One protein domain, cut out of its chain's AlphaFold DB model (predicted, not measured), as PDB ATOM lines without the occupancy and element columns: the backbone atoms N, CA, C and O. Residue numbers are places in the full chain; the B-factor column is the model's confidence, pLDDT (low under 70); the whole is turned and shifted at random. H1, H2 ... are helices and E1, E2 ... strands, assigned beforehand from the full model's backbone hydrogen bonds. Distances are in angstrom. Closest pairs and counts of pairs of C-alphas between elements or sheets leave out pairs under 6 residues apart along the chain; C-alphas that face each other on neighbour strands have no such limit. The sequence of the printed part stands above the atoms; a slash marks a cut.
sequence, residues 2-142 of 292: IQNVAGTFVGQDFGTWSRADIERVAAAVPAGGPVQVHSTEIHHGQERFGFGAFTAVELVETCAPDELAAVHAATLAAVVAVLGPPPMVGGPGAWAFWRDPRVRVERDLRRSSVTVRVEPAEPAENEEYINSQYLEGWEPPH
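This is residues 2 to 142 of the 292 residues of an uncharacterized protein of Actinoplanes sp. OR16 (UniProt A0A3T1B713). A twisted slab of six antiparallel strands has the long helix H3 packed along one face, over E6 and E5; the short helix H2 packs on H3, and the still shorter H1 packs on H2 and grazes the sheet at E1 and E2, apart from H3. H4 meets the opposite face with its residues 121 to 125 and then runs away from the sheet, and residues 135 to 142 turn back towards E3. The printed part has 141 residues, in the order H1 H2 E1 E2 H3 E3 E4 E5 E6 H4, and its class is mixed, helices and strands. The sheet runs E1 E2 E6 E5 E4 E3; the whole is compact, with a radius of gyration of the C-alphas of 15.0 A and spans of 40 by 35 by 25 A.

Find C-alpha 2 at (84.099, 101.323, -5.155); from there H1 runs to residue 8. H2 follows at residues 19 to 28, 14.4 A long, then E1 at 35 to 41, 19.4 A, and E2 at 54 to 62, 22.9 A. H3 starts at C-alpha 68, (96.401, 106.138, -23.034), and runs 22.0 A to residue 83. Next come E3, residues 88 to 91, E4, 95 to 99, E5, 102 to 108, 19.3 A, and E6, 113 to 118, 16.2 A. H4, residues 121 to 134, runs 20.1 A to C-alpha 134 at (97.181, 137.790, -5.218).

Begin with the sheet, whose edge strands are E1 and E3. E1 and E2, a hairpin, have N 38 and O 58 at 2.9 A; E2 and E6 have N 59 and O 116 at 2.8 A. E3 E4 E5 E6 are a meander, each strand the antiparallel neighbour of the one before, with N 95 and O 90 at 2.8 A, N 96 and O 105 at 2.8 A, and N 108 and O 113 at 2.8 A. H3 is on the sheet at a height of 8.8 A, over E6 and E5 and along the strands; its closest C-alphas to E6 are His 72 and Val 114, 5.9 A. H2 touches H3, closest C-alphas Ala 28 and Ala 78, 5.1 A, at a steep tilt of 39 degrees, opposite ways. H1 and H2, a hairpin, touch at Ile 2 and Ala 27, their closest C-alphas, 6.2 A; both only graze the sheet. H4 is on the opposite face from H3 and over none of the strands; its closest C-alpha to E5 is Ala 121, 5.2 A from that of Arg 102. In H1, H2, H3 and H4 every O i to N i+4 pair is within hydrogen-bond range.

The two C-alphas farthest apart, Arg 48 and Asp 66, are 42.3 A apart. The printed part has no cut, and the link E1 to E2 is long, with 12 residues. The mean pLDDT of the printed part is 81.6; it is under 70 at residues 2 to 18, 31 to 34, 41 to 47, 51 and 53.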
ATOM      1  N   ILE A   2      85.186 100.590  -5.840       47.75
ATOM      2  CA  ILE A   2      84.099 101.323  -5.155       47.75
ATOM      3  C   ILE A   2      84.195 101.245  -3.620       47.75
ATOM      4  O   ILE A   2      84.005 102.253  -2.967       47.75
ATOM      5  N   GLN A   3      84.573 100.104  -3.025       49.59
ATOM      6  CA  GLN A   3      84.741  99.995  -1.562       49.59
ATOM      7  C   GLN A   3      85.912 100.820  -0.989       49.59
ATOM      8  O   GLN A   3      85.774 101.353   0.107       49.59
ATOM      9  N   ASN A   4      87.031 100.959  -1.716       57.47
ATOM     10  CA  ASN A   4      88.148 101.821  -1.290       57.47
ATOM     11  C   ASN A   4      87.779 103.296  -1.455       57.47
ATOM     12  O   ASN A   4      88.028 104.091  -0.563       57.47
ATOM     13  N   VAL A   5      87.114 103.628  -2.561       58.75
ATOM     14  CA  VAL A   5      86.631 104.977  -2.855       58.75
ATOM     15  C   VAL A   5      85.568 105.433  -1.843       58.75
ATOM     16  O   VAL A   5      85.692 106.479  -1.218       58.75
ATOM     17  N   ALA A   6      84.554 104.601  -1.606       55.91
ATOM     18  CA  ALA A   6      83.508 104.824  -0.614       55.91
ATOM     19  C   ALA A   6      84.067 104.921   0.814       55.91
ATOM     20  O   ALA A   6      83.439 105.559   1.656       55.91
ATOM     21  N   GLY A   7      85.212 104.277   1.080       60.31
ATOM     22  CA  GLY A   7      85.991 104.392   2.313       60.31
ATOM     23  C   GLY A   7      86.650 105.763   2.461       60.31
ATOM     24  O   GLY A   7      86.514 106.379   3.516       60.31
ATOM     25  N   THR A   8      87.280 106.267   1.396       63.41
ATOM     26  CA  THR A   8      87.843 107.626   1.344       63.41
ATOM     27  C   THR A   8      86.763 108.684   1.579       63.41
ATOM     28  O   THR A   8      87.003 109.626   2.318       63.41
ATOM     29  N   PHE A   9      85.545 108.486   1.065       59.75
ATOM     30  CA  PHE A   9      84.433 109.435   1.222       59.75
ATOM     31  C   PHE A   9      83.697 109.399   2.575       59.75
ATOM     32  O   PHE A   9      82.776 110.193   2.794       59.75
ATOM     33  N   VAL A  10      84.018 108.479   3.496       57.31
ATOM     34  CA  VAL A  10      83.287 108.383   4.776       57.31
ATOM     35  C   VAL A  10      83.561 109.610   5.651       57.31
ATOM     36  O   VAL A  10      84.683 109.822   6.093       57.31
ATOM     37  N   GLY A  11      82.507 110.371   5.973       54.91
ATOM     38  CA  GLY A  11      82.581 111.517   6.893       54.91
ATOM     39  C   GLY A  11      83.094 112.814   6.261       54.91
ATOM     40  O   GLY A  11      83.336 113.774   6.986       54.91
ATOM     41  N   GLN A  12      83.250 112.839   4.937       60.47
ATOM     42  CA  GLN A  12      83.674 114.018   4.192       60.47
ATOM     43  C   GLN A  12      82.470 114.891   3.809       60.47
ATOM     44  O   GLN A  12      81.412 114.377   3.440       60.47
ATOM     45  N   ASP A  13      82.649 116.207   3.905       57.59
ATOM     46  CA  ASP A  13      81.692 117.219   3.461       57.59
ATOM     47  C   ASP A  13      82.210 117.828   2.151       57.59
ATOM     48  O   ASP A  13      83.249 118.485   2.142       57.59
ATOM     49  N   PHE A  14      81.508 117.562   1.050       63.78
ATOM     50  CA  PHE A  14      81.782 118.138  -0.273       63.78
ATOM     51  C   PHE A  14      80.835 119.310  -0.574       63.78
ATOM     52  O   PHE A  14      80.560 119.630  -1.732       63.78
ATOM     53  N   GLY A  15      80.293 119.934   0.475       63.34
ATOM     54  CA  GLY A  15      79.329 121.013   0.378       63.34
ATOM     55  C   GLY A  15      77.980 120.513  -0.128       63.34
ATOM     56  O   GLY A  15      77.322 119.679   0.490       63.34
ATOM     57  N   THR A  16      77.536 121.049  -1.262       62.56
ATOM     58  CA  THR A  16      76.215 120.755  -1.839       62.56
ATOM     59  C   THR A  16      76.094 119.347  -2.416       62.56
ATOM     60  O   THR A  16      74.982 118.901  -2.698       62.56
ATOM     61  N   TRP A  17      77.206 118.629  -2.576       65.31
ATOM     62  CA  TRP A  17      77.193 117.301  -3.169       65.31
ATOM     63  C   TRP A  17      76.946 116.217  -2.151       65.31
ATOM     64  O   TRP A  17      77.586 116.134  -1.100       65.31
ATOM     65  N   SER A  18      76.066 115.295  -2.527       68.81
ATOM     66  CA  SER A  18      75.915 114.084  -1.755       68.81
ATOM     67  C   SER A  18      77.077 113.139  -2.046       68.81
ATOM     68  O   SER A  18      77.564 113.013  -3.169       68.81
ATOM     69  N   ARG A  19      77.458 112.360  -1.036       71.69
ATOM     70  CA  ARG A  19      78.327 111.190  -1.206       71.69
ATOM     71  C   ARG A  19      77.894 110.293  -2.376       71.69
ATOM     72  O   ARG A  19      78.742 109.737  -3.065       71.69
ATOM     73  N   ALA A  20      76.586 110.156  -2.598       73.19
ATOM     74  CA  ALA A  20      76.046 109.333  -3.673       73.19
ATOM     75  C   ALA A  20      76.388 109.886  -5.067       73.19
ATOM     76  O   ALA A  20      76.535 109.101  -5.999       73.19
ATOM     77  N   ASP A  21      76.535 111.204  -5.219       73.44
ATOM     78  CA  ASP A  21      76.943 111.819  -6.485       73.44
ATOM     79  C   ASP A  21      78.403 111.499  -6.798       73.44
ATOM     80  O   ASP A  21      78.737 111.122  -7.921       73.44
ATOM     81  N   ILE A  22      79.256 111.525  -5.778       71.44
ATOM     82  CA  ILE A  22      80.675 111.225  -5.944       71.44
ATOM     83  C   ILE A  22      80.906 109.728  -6.177       71.44
ATOM     84  O   ILE A  22      81.687 109.339  -7.045       71.44
ATOM     85  N   GLU A  23      80.177 108.866  -5.465       75.81
ATOM     86  CA  GLU A  23      80.187 107.423  -5.722       75.81
ATOM     87  C   GLU A  23      79.701 107.097  -7.143       75.81
ATOM     88  O   GLU A  23      80.218 106.160  -7.752       75.81
ATOM     89  N   ARG A  24      78.768 107.881  -7.703       76.88
ATOM     90  CA  ARG A  24      78.283 107.713  -9.082       76.88
ATOM     91  C   ARG A  24      79.374 108.013 -10.112       76.88
ATOM     92  O   ARG A  24      79.563 107.212 -11.022       76.88
ATOM     93  N   VAL A  25      80.109 109.116  -9.947       77.75
ATOM     94  CA  VAL A  25      81.240 109.478 -10.824       77.75
ATOM     95  C   VAL A  25      82.365 108.456 -10.695       77.75
ATOM     96  O   VAL A  25      82.877 107.956 -11.691       77.75
ATOM     97  N   ALA A  26      82.710 108.067  -9.468       76.31
ATOM     98  CA  ALA A  26      83.787 107.114  -9.251       76.31
ATOM     99  C   ALA A  26      83.473 105.694  -9.737       76.31
ATOM    100  O   ALA A  26      84.372 104.980 -10.172       76.31
ATOM    101  N   ALA A  27      82.208 105.271  -9.663       75.75
ATOM    102  CA  ALA A  27      81.769 103.991 -10.206       75.75
ATOM    103  C   ALA A  27      81.769 103.962 -11.741       75.75
ATOM    104  O   ALA A  27      81.739 102.873 -12.314       75.75
ATOM    105  N   ALA A  28      81.792 105.126 -12.396       77.06
ATOM    106  CA  ALA A  28      81.851 105.221 -13.845       77.06
ATOM    107  C   ALA A  28      83.247 104.898 -14.391       77.06
ATOM    108  O   ALA A  28      83.354 104.345 -15.477       77.06
ATOM    109  N   VAL A  29      84.316 105.194 -13.647       76.19
ATOM    110  CA  VAL A  29      85.686 105.012 -14.147       76.19
ATOM    111  C   VAL A  29      85.956 103.526 -14.435       76.19
ATOM    112  O   VAL A  29      85.868 102.697 -13.520       76.19
ATOM    113  N   PRO A  30      86.254 103.152 -15.694       70.12
ATOM    114  CA  PRO A  30      86.556 101.773 -16.039       70.12
ATOM    115  C   PRO A  30      87.826 101.334 -15.307       70.12
ATOM    116  O   PRO A  30      88.841 102.006 -15.327       70.12
ATOM    117  N   ALA A  31      87.787 100.178 -14.651       61.25
ATOM    118  CA  ALA A  31      88.912  99.662 -13.871       61.25
ATOM    119  C   ALA A  31      89.984  98.966 -14.734       61.25
ATOM    120  O   ALA A  31      90.496  97.923 -14.325       61.25
ATOM    121  N   GLY A  32      90.255  99.476 -15.942       55.16
ATOM    122  CA  GLY A  32      91.128  98.850 -16.948       55.16
ATOM    123  C   GLY A  32      92.520  98.477 -16.419       55.16
ATOM    124  O   GLY A  32      93.121  97.519 -16.906       55.16
ATOM    125  N   GLY A  33      92.971  99.148 -15.356       61.53
ATOM    126  CA  GLY A  33      94.138  98.829 -14.538       61.53
ATOM    127  C   GLY A  33      93.985  99.192 -13.044       61.53
ATOM    128  O   GLY A  33      92.876  99.358 -12.521       61.53
ATOM    129  N   PRO A  34      95.102  99.273 -12.291       65.19
ATOM    130  CA  PRO A  34      95.078  99.651 -10.881       65.19
ATOM    131  C   PRO A  34      94.778 101.149 -10.719       65.19
ATOM    132  O   PRO A  34      95.670 101.984 -10.833       65.19
ATOM    133  N   VAL A  35      93.528 101.486 -10.395       72.94
ATOM    134  CA  VAL A  35      93.143 102.863 -10.042       72.94
ATOM    135  C   VAL A  35      93.611 103.197  -8.631       72.94
ATOM    136  O   VAL A  35      93.298 102.491  -7.664       72.94
ATOM    137  N   GLN A  36      94.339 104.301  -8.519       77.25
ATOM    138  CA  GLN A  36      94.709 104.914  -7.253       77.25
ATOM    139  C   GLN A  36      93.681 105.974  -6.878       77.25
ATOM    140  O   GLN A  36      93.225 106.732  -7.729       77.25
ATOM    141  N   VAL A  37      93.327 106.016  -5.597       75.19
ATOM    142  CA  VAL A  37      92.433 107.030  -5.039       75.19
ATOM    143  C   VAL A  37      93.281 107.928  -4.158       75.19
ATOM    144  O   VAL A  37      93.824 107.455  -3.159       75.19
ATOM    145  N   HIS A  38      93.390 109.198  -4.529       77.31
ATOM    146  CA  HIS A  38      94.082 110.215  -3.746       77.31
ATOM    147  C   HIS A  38      93.067 111.191  -3.162       77.31
ATOM    148  O   HIS A  38      92.064 111.520  -3.794       77.31
ATOM    149  N   SER A  39      93.333 111.647  -1.945       70.94
ATOM    150  CA  SER A  39      92.592 112.725  -1.296       70.94
ATOM    151  C   SER A  39      93.592 113.749  -0.786       70.94
ATOM    152  O   SER A  39      94.492 113.393  -0.023       70.94
ATOM    153  N   THR A  40      93.438 115.002  -1.197       73.00
ATOM    154  CA  THR A  40      94.349 116.079  -0.794       73.00
ATOM    155  C   THR A  40      93.791 116.766   0.444       73.00
ATOM    156  O   THR A  40      92.732 117.385   0.382       73.00
ATOM    157  N   GLU A  41      94.467 116.611   1.585       64.56
ATOM    158  CA  GLU A  41      94.106 117.313   2.822       64.56
ATOM    159  C   GLU A  41      94.331 118.823   2.679       64.56
ATOM    160  O   GLU A  41      95.225 119.275   1.963       64.56
ATOM    161  N   ILE A  42      93.523 119.605   3.390       63.44
ATOM    162  CA  ILE A  42      93.632 121.066   3.418       63.44
ATOM    163  C   ILE A  42      94.971 121.477   4.038       63.44
ATOM    164  O   ILE A  42      95.331 121.049   5.136       63.44
ATOM    165  N   HIS A  43      95.700 122.360   3.359       65.00
ATOM    166  CA  HIS A  43      96.898 122.993   3.901       65.00
ATOM    167  C   HIS A  43      96.576 124.311   4.621       65.00
ATOM    168  O   HIS A  43      95.535 124.940   4.413       65.00
ATOM    169  N   HIS A  44      97.500 124.772   5.471       58.69
ATOM    170  CA  HIS A  44      97.353 126.030   6.205       58.69
ATOM    171  C   HIS A  44      97.079 127.202   5.242       58.69
ATOM    172  O   HIS A  44      97.901 127.513   4.383       58.69
ATOM    173  N   GLY A  45      95.935 127.875   5.411       61.84
ATOM    174  CA  GLY A  45      95.480 128.974   4.548       61.84
ATOM    175  C   GLY A  45      94.362 128.610   3.564       61.84
ATOM    176  O   GLY A  45      93.740 129.527   3.028       61.84
ATOM    177  N   GLN A  46      94.051 127.322   3.379       69.12
ATOM    178  CA  GLN A  46      92.930 126.863   2.544       69.12
ATOM    179  C   GLN A  46      91.600 126.717   3.312       69.12
ATOM    180  O   GLN A  46      90.526 126.690   2.714       69.12
ATOM    181  N   GLU A  47      91.651 126.728   4.648       69.81
ATOM    182  CA  GLU A  47      90.483 126.688   5.548       69.81
ATOM    183  C   GLU A  47      89.467 127.808   5.255       69.81
ATOM    184  O   GLU A  47      88.263 127.641   5.441       69.81
ATOM    185  N   ARG A  48      89.949 128.948   4.744       70.00
ATOM    186  CA  ARG A  48      89.135 130.129   4.417       70.00
ATOM    187  C   ARG A  48      88.238 129.963   3.186       70.00
ATOM    188  O   ARG A  48      87.370 130.804   2.983       70.00
ATOM    189  N   PHE A  49      88.470 128.942   2.359       73.00
ATOM    190  CA  PHE A  49      87.738 128.750   1.102       73.00
ATOM    191  C   PHE A  49      86.530 127.816   1.240       73.00
ATOM    192  O   PHE A  49      85.696 127.794   0.344       73.00
ATOM    193  N   GLY A  50      86.400 127.083   2.353       70.94
ATOM    194  CA  GLY A  50      85.231 126.232   2.616       70.94
ATOM    195  C   GLY A  50      85.332 124.783   2.121       70.94
ATOM    196  O   GLY A  50      84.311 124.118   2.024       70.94
ATOM    197  N   PHE A  51      86.537 124.266   1.852       68.69
ATOM    198  CA  PHE A  51      86.778 122.878   1.408       68.69
ATOM    199  C   PHE A  51      86.432 121.775   2.441       68.69
ATOM    200  O   PHE A  51      86.559 120.589   2.153       68.69
ATOM    201  N   GLY A  52      86.023 122.112   3.667       71.62
ATOM    202  CA  GLY A  52      85.736 121.110   4.699       71.62
ATOM    203  C   GLY A  52      87.010 120.455   5.245       71.62
ATOM    204  O   GLY A  52      87.702 121.080   6.041       71.62
ATOM    205  N   ALA A  53      87.308 119.210   4.851       68.31
ATOM    206  CA  ALA A  53      88.504 118.462   5.286       68.31
ATOM    207  C   ALA A  53      89.497 118.137   4.149       68.31
ATOM    208  O   ALA A  53      90.668 117.872   4.421       68.31
ATOM    209  N   PHE A  54      89.058 118.177   2.887       71.38
ATOM    210  CA  PHE A  54      89.864 117.825   1.714       71.38
ATOM    211  C   PHE A  54      89.537 118.758   0.554       71.38
ATOM    212  O   PHE A  54      88.392 119.163   0.391       71.38
ATOM    213  N   THR A  55      90.523 119.073  -0.278       78.12
ATOM    214  CA  THR A  55      90.328 119.981  -1.417       78.12
ATOM    215  C   THR A  55      89.818 119.271  -2.668       78.12
ATOM    216  O   THR A  55      89.079 119.860  -3.452       78.12
ATOM    217  N   ALA A  56      90.177 117.997  -2.841       83.88
ATOM    218  CA  ALA A  56      89.800 117.199  -3.998       83.88
ATOM    219  C   ALA A  56      89.869 115.697  -3.702       83.88
ATOM    220  O   ALA A  56      90.615 115.253  -2.818       83.88
ATOM    221  N   VAL A  57      89.149 114.917  -4.510       83.88
ATOM    222  CA  VAL A  57      89.392 113.482  -4.677       83.88
ATOM    223  C   VAL A  57      89.763 113.183  -6.117       83.88
ATOM    224  O   VAL A  57      89.082 113.604  -7.048       83.88
ATOM    225  N   GLU A  58      90.849 112.438  -6.287       89.19
ATOM    226  CA  GLU A  58      91.414 112.097  -7.586       89.19
ATOM    227  C   GLU A  58      91.439 110.579  -7.765       89.19
ATOM    228  O   GLU A  58      91.927 109.834  -6.913       89.19
ATOM    229  N   LEU A  59      90.912 110.124  -8.896       89.12
ATOM    230  CA  LEU A  59      91.012 108.752  -9.368       89.12
ATOM    231  C   LEU A  59      92.026 108.744 -10.500       89.12
ATOM    232  O   LEU A  59      91.761 109.306 -11.560       89.12
ATOM    233  N   VAL A  60      93.183 108.135 -10.263       91.06
ATOM    234  CA  VAL A  60      94.283 108.109 -11.228       91.06
ATOM    235  C   VAL A  60      94.475 106.688 -11.727       91.06
ATOM    236  O   VAL A  60      94.775 105.780 -10.948       91.06
ATOM    237  N   GLU A  61      94.332 106.504 -13.031       90.31
ATOM    238  CA  GLU A  61      94.633 105.260 -13.726       90.31
ATOM    239  C   GLU A  61      95.900 105.438 -14.559       90.31
ATOM    240  O   GLU A  61      95.948 106.271 -15.460       90.31
ATOM    241  N   THR A  62      96.943 104.670 -14.254       91.12
ATOM    242  CA  THR A  62      98.167 104.619 -15.066       91.12
ATOM    243  C   THR A  62      98.084 103.452 -16.044       91.12
ATOM    244  O   THR A  62      97.685 102.352 -15.660       91.12
ATOM    245  N   CYS A  63      98.497 103.677 -17.287       90.81
ATOM    246  CA  CYS A  63      98.445 102.700 -18.376       90.81
ATOM    247  C   CYS A  63      99.704 102.780 -19.252       90.81
ATOM    248  O   CYS A  63     100.583 103.620 -19.022       90.81
ATOM    249  N   ALA A  64      99.831 101.887 -20.236       92.88
ATOM    250  CA  ALA A  64     100.896 102.008 -21.224       92.88
ATOM    251  C   ALA A  64     100.650 103.224 -22.152       92.88
ATOM    252  O   ALA A  64      99.495 103.581 -22.400       92.88
ATOM    253  N   PRO A  65     101.701 103.879 -22.691       93.06
ATOM    254  CA  PRO A  65     101.534 105.073 -23.528       93.06
ATOM    255  C   PRO A  65     100.632 104.874 -24.757       93.06
ATOM    256  O   PRO A  65      99.902 105.786 -25.135       93.06
ATOM    257  N   ASP A  66     100.664 103.691 -25.371       93.75
ATOM    258  CA  ASP A  66      99.846 103.311 -26.528       93.75
ATOM    259  C   ASP A  66      98.381 103.004 -26.168       93.75
ATOM    260  O   ASP A  66      97.504 103.076 -27.028       93.75
ATOM    261  N   GLU A  67      98.093 102.737 -24.894       93.38
ATOM    262  CA  GLU A  67      96.738 102.526 -24.371       93.38
ATOM    263  C   GLU A  67      96.077 103.833 -23.906       93.38
ATOM    264  O   GLU A  67      94.850 103.898 -23.806       93.38
ATOM    265  N   LEU A  68      96.860 104.891 -23.659       93.50
ATOM    266  CA  LEU A  68      96.401 106.138 -23.034       93.50
ATOM    267  C   LEU A  68      95.190 106.764 -23.730       93.50
ATOM    268  O   LEU A  68      94.255 107.201 -23.064       93.50
ATOM    269  N   ALA A  69      95.186 106.800 -25.063       92.88
ATOM    270  CA  ALA A  69      94.068 107.357 -25.821       92.88
ATOM    271  C   ALA A  69      92.776 106.545 -25.619       92.88
ATOM    272  O   ALA A  69      91.707 107.127 -25.440       92.88
ATOM    273  N   ALA A  70      92.880 105.213 -25.596       93.00
ATOM    274  CA  ALA A  70      91.741 104.325 -25.398       93.00
ATOM    275  C   ALA A  70      91.210 104.390 -23.958       93.00
ATOM    276  O   ALA A  70      89.998 104.468 -23.764       93.00
ATOM    277  N   VAL A  71      92.101 104.416 -22.960       92.81
ATOM    278  CA  VAL A  71      91.724 104.579 -21.544       92.81
ATOM    279  C   VAL A  71      91.069 105.941 -21.321       92.81
ATOM    280  O   VAL A  71      90.016 106.014 -20.692       92.81
ATOM    281  N   HIS A  72      91.623 107.013 -21.895       95.00
ATOM    282  CA  HIS A  72      91.036 108.350 -21.807       95.00
ATOM    283  C   HIS A  72      89.627 108.390 -22.405       95.00
ATOM    284  O   HIS A  72      88.694 108.830 -21.737       95.00
ATOM    285  N   ALA A  73      89.453 107.873 -23.625       94.88
ATOM    286  CA  ALA A  73      88.150 107.825 -24.285       94.88
ATOM    287  C   ALA A  73      87.129 106.988 -23.495       94.88
ATOM    288  O   ALA A  73      85.986 107.409 -23.329       94.88
ATOM    289  N   ALA A  74      87.535 105.830 -22.961       92.88
ATOM    290  CA  ALA A  74      86.663 104.975 -22.159       92.88
ATOM    291  C   ALA A  74      86.239 105.647 -20.843       92.88
ATOM    292  O   ALA A  74      85.062 105.602 -20.480       92.88
ATOM    293  N   THR A  75      87.175 106.299 -20.149       93.31
ATOM    294  CA  THR A  75      86.898 107.042 -18.913       93.31
ATOM    295  C   THR A  75      85.986 108.233 -19.173       93.31
ATOM    296  O   THR A  75      84.990 108.400 -18.469       93.31
ATOM    297  N   LEU A  76      86.266 109.017 -20.216       94.94
ATOM    298  CA  LEU A  76      85.431 110.144 -20.612       94.94
ATOM    299  C   LEU A  76      84.009 109.689 -20.958       94.94
ATOM    300  O   LEU A  76      83.049 110.223 -20.406       94.94
ATOM    301  N   ALA A  77      83.860 108.655 -21.790       93.94
ATOM    302  CA  ALA A  77      82.558 108.106 -22.161       93.94
ATOM    303  C   ALA A  77      81.756 107.625 -20.942       93.94
ATOM    304  O   ALA A  77      80.539 107.815 -20.877       93.94
ATOM    305  N   ALA A  78      82.422 107.026 -19.953       91.19
ATOM    306  CA  ALA A  78      81.748 106.562 -18.755       91.19
ATOM    307  C   ALA A  78      81.289 107.718 -17.851       91.19
ATOM    308  O   ALA A  78      80.163 107.691 -17.352       91.19
ATOM    309  N   VAL A  79      82.109 108.760 -17.687       92.12
ATOM    310  CA  VAL A  79      81.706 109.975 -16.957       92.12
ATOM    311  C   VAL A  79      80.563 110.690 -17.688       92.12
ATOM    312  O   VAL A  79      79.577 111.066 -17.055       92.12
ATOM    313  N   VAL A  80      80.618 110.774 -19.021       92.94
ATOM    314  CA  VAL A  80      79.537 111.314 -19.868       92.94
ATOM    315  C   VAL A  80      78.237 110.529 -19.707       92.94
ATOM    316  O   VAL A  80      77.165 111.125 -19.641       92.94
ATOM    317  N   ALA A  81      78.290 109.201 -19.587       90.12
ATOM    318  CA  ALA A  81      77.094 108.386 -19.359       90.12
ATOM    319  C   ALA A  81      76.391 108.706 -18.025       90.12
ATOM    320  O   ALA A  81      75.203 108.423 -17.869       90.12
ATOM    321  N   VAL A  82      77.117 109.291 -17.068       89.06
ATOM    322  CA  VAL A  82      76.605 109.676 -15.749       89.06
ATOM    323  C   VAL A  82      76.180 111.143 -15.692       89.06
ATOM    324  O   VAL A  82      75.136 111.442 -15.114       89.06
ATOM    325  N   LEU A  83      76.982 112.047 -16.259       88.62
ATOM    326  CA  LEU A  83      76.818 113.501 -16.127       88.62
ATOM    327  C   LEU A  83      76.239 114.179 -17.373       88.62
ATOM    328  O   LEU A  83      75.904 115.359 -17.334       88.62
ATOM    329  N   GLY A  84      76.102 113.443 -18.474       90.62
ATOM    330  CA  GLY A  84      75.846 114.009 -19.792       90.62
ATOM    331  C   GLY A  84      77.115 114.588 -20.437       90.62
ATOM    332  O   GLY A  84      78.205 114.500 -19.864       90.62
ATOM    333  N   PRO A  85      76.997 115.163 -21.648       91.38
ATOM    334  CA  PRO A  85      78.124 115.771 -22.356       91.38
ATOM    335  C   PRO A  85      78.826 116.848 -21.508       91.38
ATOM    336  O   PRO A  85      78.136 117.580 -20.792       91.38
ATOM    337  N   PRO A  86      80.167 116.970 -21.570       93.00
ATOM    338  CA  PRO A  86      80.876 118.025 -20.866       93.00
ATOM    339  C   PRO A  86      80.471 119.389 -21.428       93.00
ATOM    340  O   PRO A  86      80.519 119.583 -22.644       93.00
ATOM    341  N   PRO A  87      80.092 120.354 -20.575       91.19
ATOM    342  CA  PRO A  87      79.876 121.714 -21.032       91.19
ATOM    343  C   PRO A  87      81.178 122.382 -21.485       91.19
ATOM    344  O   PRO A  87      81.119 123.237 -22.351       91.19
ATOM    345  N   MET A  88      82.347 122.016 -20.953       92.69
ATOM    346  CA  MET A  88      83.614 122.645 -21.339       92.69
ATOM    347  C   MET A  88      84.709 121.602 -21.559       92.69
ATOM    348  O   MET A  88      84.815 120.639 -20.801       92.69
ATOM    349  N   VAL A  89      85.547 121.808 -22.572       94.81
ATOM    350  CA  VAL A  89      86.740 120.988 -22.848       94.81
ATOM    351  C   VAL A  89      87.957 121.877 -23.089       94.81
ATOM    352  O   VAL A  89      87.806 123.075 -23.317       94.81
ATOM    353  N   GLY A  90      89.166 121.323 -23.062       94.50
ATOM    354  CA  GLY A  90      90.363 122.100 -23.374       94.50
ATOM    355  C   GLY A  90      91.672 121.332 -23.268       94.50
ATOM    356  O   GLY A  90      91.701 120.103 -23.212       94.50
ATOM    357  N   GLY A  91      92.776 122.074 -23.211       94.31
ATOM    358  CA  GLY A  91      94.116 121.516 -23.026       94.31
ATOM    359  C   GLY A  91      95.021 122.418 -22.183       94.31
ATOM    360  O   GLY A  91      94.625 123.533 -21.832       94.31
ATOM    361  N   PRO A  92      96.233 121.965 -21.821       94.31
ATOM    362  CA  PRO A  92      96.840 120.688 -22.195       94.31
ATOM    363  C   PRO A  92      96.214 119.489 -21.473       94.31
ATOM    364  O   PRO A  92      95.684 119.630 -20.374       94.31
ATOM    365  N   GLY A  93      96.307 118.310 -22.085       95.50
ATOM    366  CA  GLY A  93      95.843 117.051 -21.498       95.50
ATOM    367  C   GLY A  93      94.421 116.656 -21.892       95.50
ATOM    368  O   GLY A  93      93.824 115.836 -21.201       95.50
ATOM    369  N   ALA A  94      93.899 117.214 -22.991       96.00
ATOM    370  CA  ALA A  94      92.598 116.885 -23.586       96.00
ATOM    371  C   ALA A  94      91.468 116.770 -22.551       96.00
ATOM    372  O   ALA A  94      90.741 115.779 -22.515       96.00
ATOM    373  N   TRP A  95      91.375 117.750 -21.661       96.75
ATOM    374  CA  TRP A  95      90.510 117.659 -20.502       96.75
ATOM    375  C   TRP A  95      89.053 117.982 -20.839       96.75
ATOM    376  O   TRP A  95      88.759 118.769 -21.737       96.75
ATOM    377  N   ALA A  96      88.139 117.401 -20.066       96.12
ATOM    378  CA  ALA A  96      86.706 117.659 -20.082       96.12
ATOM    379  C   ALA A  96      86.237 118.059 -18.680       96.12
ATOM    380  O   ALA A  96      86.722 117.521 -17.682       96.12
ATOM    381  N   PHE A  97      85.313 119.010 -18.602       95.06
ATOM    382  CA  PHE A  97      84.913 119.655 -17.360       95.06
ATOM    383  C   PHE A  97      83.399 119.806 -17.258       95.06
ATOM    384  O   PHE A  97      82.741 120.293 -18.177       95.06
ATOM    385  N   TRP A  98      82.879 119.462 -16.085       92.88
ATOM    386  CA  TRP A  98      81.534 119.767 -15.610       92.88
ATOM    387  C   TRP A  98      81.678 120.668 -14.398       92.88
ATOM    388  O   TRP A  98      82.637 120.507 -13.653       92.88
ATOM    389  N   ARG A  99      80.750 121.606 -14.197       89.38
ATOM    390  CA  ARG A  99      80.765 122.515 -13.041       89.38
ATOM    391  C   ARG A  99      79.919 122.026 -11.874       89.38
ATOM    392  O   ARG A  99      80.274 122.253 -10.721       89.38
ATOM    393  N   ASP A 100      78.798 121.380 -12.177       80.94
ATOM    394  CA  ASP A 100      77.867 120.867 -11.177       80.94
ATOM    395  C   ASP A 100      77.354 119.484 -11.598       80.94
ATOM    396  O   ASP A 100      76.399 119.381 -12.373       80.94
ATOM    397  N   PRO A 101      78.009 118.402 -11.161       78.12
ATOM    398  CA  PRO A 101      79.196 118.367 -10.308       78.12
ATOM    399  C   PRO A 101      80.508 118.911 -10.949       78.12
ATOM    400  O   PRO A 101      80.770 118.605 -12.107       78.12
ATOM    401  N   ARG A 102      81.354 119.673 -10.212       88.50
ATOM    402  CA  ARG A 102      82.760 120.032 -10.542       88.50
ATOM    403  C   ARG A 102      83.633 118.790 -10.671       88.50
ATOM    404  O   ARG A 102      84.246 118.310  -9.715       88.50
ATOM    405  N   VAL A 103      83.653 118.270 -11.888       92.06
ATOM    406  CA  VAL A 103      84.398 117.082 -12.289       92.06
ATOM    407  C   VAL A 103      85.285 117.458 -13.449       92.06
ATOM    408  O   VAL A 103      84.842 118.107 -14.394       92.06
ATOM    409  N   ARG A 104      86.533 117.012 -13.390       95.06
ATOM    410  CA  ARG A 104      87.496 117.161 -14.470       95.06
ATOM    411  C   ARG A 104      88.055 115.797 -14.833       95.06
ATOM    412  O   ARG A 104      88.543 115.082 -13.963       95.06
ATOM    413  N   VAL A 105      87.970 115.444 -16.106       96.25
ATOM    414  CA  VAL A 105      88.650 114.280 -16.679       96.25
ATOM    415  C   VAL A 105      89.794 114.813 -17.518       96.25
ATOM    416  O   VAL A 105      89.561 115.689 -18.339       96.25
ATOM    417  N   GLU A 106      91.011 114.324 -17.321       96.81
ATOM    418  CA  GLU A 106      92.169 114.736 -18.116       96.81
ATOM    419  C   GLU A 106      93.176 113.598 -18.262       96.81
ATOM    420  O   GLU A 106      93.168 112.636 -17.489       96.81
ATOM    421  N   ARG A 107      94.066 113.706 -19.248       95.50
ATOM    422  CA  ARG A 107      95.189 112.784 -19.436       95.50
ATOM    423  C   ARG A 107      96.529 113.495 -19.280       95.50
ATOM    424  O   ARG A 107      96.728 114.609 -19.750       95.50
ATOM    425  N   ASP A 108      97.488 112.793 -18.695       95.06
ATOM    426  CA  ASP A 108      98.884 113.205 -18.602       95.06
ATOM    427  C   ASP A 108      99.714 112.346 -19.566       95.06
ATOM    428  O   ASP A 108      99.934 111.154 -19.336       95.06
ATOM    429  N   LEU A 109     100.190 112.960 -20.654       91.94
ATOM    430  CA  LEU A 109     101.018 112.286 -21.660       91.94
ATOM    431  C   LEU A 109     102.373 111.834 -21.093       91.94
ATOM    432  O   LEU A 109     102.902 110.803 -21.501       91.94
ATOM    433  N   ARG A 110     102.935 112.581 -20.135       91.88
ATOM    434  CA  ARG A 110     104.250 112.308 -19.541       91.88
ATOM    435  C   ARG A 110     104.193 111.141 -18.564       91.88
ATOM    436  O   ARG A 110     105.146 110.367 -18.491       91.88
ATOM    437  N   ARG A 111     103.122 111.048 -17.776       92.81
ATOM    438  CA  ARG A 111     102.909 109.955 -16.813       92.81
ATOM    439  C   ARG A 111     102.136 108.779 -17.401       92.81
ATOM    440  O   ARG A 111     102.076 107.738 -16.756       92.81
ATOM    441  N   SER A 112     101.568 108.947 -18.596       93.69
ATOM    442  CA  SER A 112     100.661 107.984 -19.227       93.69
ATOM    443  C   SER A 112      99.528 107.593 -18.278       93.69
ATOM    444  O   SER A 112      99.302 106.422 -17.973       93.69
ATOM    445  N   SER A 113      98.835 108.609 -17.766       94.06
ATOM    446  CA  SER A 113      97.733 108.425 -16.825       94.06
ATOM    447  C   SER A 113      96.500 109.224 -17.202       94.06
ATOM    448  O   SER A 113      96.611 110.294 -17.792       94.06
ATOM    449  N   VAL A 114      95.336 108.723 -16.806       94.69
ATOM    450  CA  VAL A 114      94.059 109.435 -16.856       94.69
ATOM    451  C   VAL A 114      93.631 109.741 -15.430       94.69
ATOM    452  O   VAL A 114      93.667 108.861 -14.568       94.69
ATOM    453  N   THR A 115      93.238 110.985 -15.187       94.69
ATOM    454  CA  THR A 115      92.791 111.463 -13.881       94.69
ATOM    455  C   THR A 115      91.341 111.899 -13.975       94.69
ATOM    456  O   THR A 115      90.984 112.700 -14.836       94.69
ATOM    457  N   VAL A 116      90.510 111.404 -13.059       93.56
ATOM    458  CA  VAL A 116      89.197 111.984 -12.763       93.56
ATOM    459  C   VAL A 116      89.296 112.696 -11.426       93.56
ATOM    460  O   VAL A 116      89.467 112.054 -10.390       93.56
ATOM    461  N   ARG A 117      89.208 114.021 -11.453       92.25
ATOM    462  CA  ARG A 117      89.263 114.879 -10.274       92.25
ATOM    463  C   ARG A 117      87.875 115.402  -9.949       92.25
ATOM    464  O   ARG A 117      87.162 115.885 -10.825       92.25
ATOM    465  N   VAL A 118      87.511 115.299  -8.679       88.50
ATOM    466  CA  VAL A 118      86.244 115.754  -8.118       88.50
ATOM    467  C   VAL A 118      86.537 116.783  -7.034       88.50
ATOM    468  O   VAL A 118      87.302 116.502  -6.111       88.50
ATOM    469  N   GLU A 119      85.921 117.959  -7.138       85.62
ATOM    470  CA  GLU A 119      86.148 119.089  -6.231       85.62
ATOM    471  C   GLU A 119      84.821 119.727  -5.807       85.62
ATOM    472  O   GLU A 119      83.855 119.703  -6.573       85.62
ATOM    473  N   PRO A 120      84.748 120.363  -4.628       80.25
ATOM    474  CA  PRO A 120      83.651 121.274  -4.341       80.25
ATOM    475  C   PRO A 120      83.797 122.530  -5.220       80.25
ATOM    476  O   PRO A 120      84.833 123.198  -5.205       80.25
ATOM    477  N   ALA A 121      82.754 122.849  -5.996       82.81
ATOM    478  CA  ALA A 121      82.811 123.877  -7.038       82.81
ATOM    479  C   ALA A 121      83.153 125.276  -6.498       82.81
ATOM    480  O   ALA A 121      84.145 125.864  -6.923       82.81
ATOM    481  N   GLU A 122      82.371 125.792  -5.542       83.00
ATOM    482  CA  GLU A 122      82.556 127.158  -5.027       83.00
ATOM    483  C   GLU A 122      83.917 127.363  -4.336       83.00
ATOM    484  O   GLU A 122      84.588 128.346  -4.663       83.00
ATOM    485  N   PRO A 123      84.390 126.471  -3.434       84.69
ATOM    486  CA  PRO A 123      85.720 126.605  -2.844       84.69
ATOM    487  C   PRO A 123      86.849 126.581  -3.881       84.69
ATOM    488  O   PRO A 123      87.752 127.412  -3.798       84.69
ATOM    489  N   ALA A 124      86.780 125.677  -4.867       86.69
ATOM    490  CA  ALA A 124      87.789 125.565  -5.921       86.69
ATOM    491  C   ALA A 124      87.829 126.811  -6.817       86.69
ATOM    492  O   ALA A 124      88.904 127.353  -7.063       86.69
ATOM    493  N   GLU A 125      86.666 127.319  -7.241       88.19
ATOM    494  CA  GLU A 125      86.565 128.560  -8.026       88.19
ATOM    495  C   GLU A 125      87.082 129.772  -7.238       88.19
ATOM    496  O   GLU A 125      87.782 130.625  -7.784       88.19
ATOM    497  N   ASN A 126      86.774 129.855  -5.941       86.88
ATOM    498  CA  ASN A 126      87.224 130.956  -5.093       86.88
ATOM    499  C   ASN A 126      88.739 130.915  -4.828       86.88
ATOM    500  O   ASN A 126      89.389 131.959  -4.804       86.88
ATOM    501  N   GLU A 127      89.317 129.725  -4.642       87.94
ATOM    502  CA  GLU A 127      90.768 129.562  -4.531       87.94
ATOM    503  C   GLU A 127      91.477 129.969  -5.829       87.94
ATOM    504  O   GLU A 127      92.436 130.737  -5.777       87.94
ATOM    505  N   GLU A 128      90.984 129.516  -6.985       89.00
ATOM    506  CA  GLU A 128      91.508 129.882  -8.307       89.00
ATOM    507  C   GLU A 128      91.458 131.402  -8.532       89.00
ATOM    508  O   GLU A 128      92.462 132.029  -8.884       89.00
ATOM    509  N   TYR A 129      90.322 132.027  -8.211       89.00
ATOM    510  CA  TYR A 129      90.165 133.476  -8.270       89.00
ATOM    511  C   TYR A 129      91.132 134.210  -7.329       89.00
ATOM    512  O   TYR A 129      91.823 135.136  -7.747       89.00
ATOM    513  N   ILE A 130      91.242 133.805  -6.062       89.44
ATOM    514  CA  ILE A 130      92.135 134.467  -5.098       89.44
ATOM    515  C   ILE A 130      93.604 134.290  -5.493       89.44
ATOM    516  O   ILE A 130      94.380 135.242  -5.385       89.44
ATOM    517  N   ASN A 131      93.995 133.114  -5.978       90.00
ATOM    518  CA  ASN A 131      95.358 132.888  -6.443       90.00
ATOM    519  C   ASN A 131      95.679 133.773  -7.649       90.00
ATOM    520  O   ASN A 131      96.721 134.422  -7.643       90.00
ATOM    521  N   SER A 132      94.764 133.911  -8.609       87.81
ATOM    522  CA  SER A 132      94.997 134.795  -9.756       87.81
ATOM    523  C   SER A 132      95.120 136.276  -9.400       87.81
ATOM    524  O   SER A 132      95.858 137.009 -10.053       87.81
ATOM    525  N   GLN A 133      94.430 136.733  -8.352       88.31
ATOM    526  CA  GLN A 133      94.490 138.130  -7.917       88.31
ATOM    527  C   GLN A 133      95.733 138.454  -7.080       88.31
ATOM    528  O   GLN A 133      96.204 139.592  -7.097       88.31
ATOM    529  N   TYR A 134      96.230 137.494  -6.295       88.69
ATOM    530  CA  TYR A 134      97.181 137.790  -5.218       88.69
ATOM    531  C   TYR A 134      98.488 136.996  -5.263       88.69
ATOM    532  O   TYR A 134      99.429 137.382  -4.567       88.69
ATOM    533  N   LEU A 135      98.575 135.908  -6.030       88.69
ATOM    534  CA  LEU A 135      99.805 135.135  -6.154       88.69
ATOM    535  C   LEU A 135     100.603 135.620  -7.369       88.69
ATOM    536  O   LEU A 135     100.201 135.449  -8.517       88.69
ATOM    537  N   GLU A 136     101.755 136.236  -7.105       88.19
ATOM    538  CA  GLU A 136     102.668 136.683  -8.157       88.19
ATOM    539  C   GLU A 136     103.136 135.495  -9.010       88.19
ATOM    540  O   GLU A 136     103.611 134.488  -8.481       88.19
ATOM    541  N   GLY A 137     103.004 135.621 -10.333       85.31
ATOM    542  CA  GLY A 137     103.386 134.573 -11.282       85.31
ATOM    543  C   GLY A 137     102.426 133.382 -11.335       85.31
ATOM    544  O   GLY A 137     102.798 132.342 -11.873       85.31
ATOM    545  N   TRP A 138     101.220 133.500 -10.769       87.88
ATOM    546  CA  TRP A 138     100.170 132.521 -11.017       87.88
ATOM    547  C   TRP A 138      99.728 132.581 -12.480       87.88
ATOM    548  O   TRP A 138      99.480 133.659 -13.012       87.88
ATOM    549  N   GLU A 139      99.598 131.413 -13.097       85.56
ATOM    550  CA  GLU A 139      99.050 131.235 -14.437       85.56
ATOM    551  C   GLU A 139      97.996 130.123 -14.381       85.56
ATOM    552  O   GLU A 139      98.157 129.166 -13.603       85.56
ATOM    553  N   PRO A 140      96.925 130.209 -15.187       86.25
ATOM    554  CA  PRO A 140      95.948 129.140 -15.261       86.25
ATOM    555  C   PRO A 140      96.616 127.851 -15.764       86.25
ATOM    556  O   PRO A 140      97.488 127.883 -16.635       86.25
ATOM    557  N   PRO A 141      96.206 126.677 -15.252       85.50
ATOM    558  CA  PRO A 141      96.802 125.402 -15.655       85.50
ATOM    559  C   PRO A 141      96.423 124.986 -17.086       85.50
ATOM    560  O   PRO A 141      97.043 124.089 -17.654       85.50
ATOM    561  N   HIS A 142      95.389 125.603 -17.659       89.56
ATOM    562  CA  HIS A 142      94.917 125.347 -19.013       89.56
ATOM    563  C   HIS A 142      95.435 126.424 -19.972       89.56
ATOM    564  O   HIS A 142      95.474 127.599 -19.634       89.56
TER     565      HIS A 142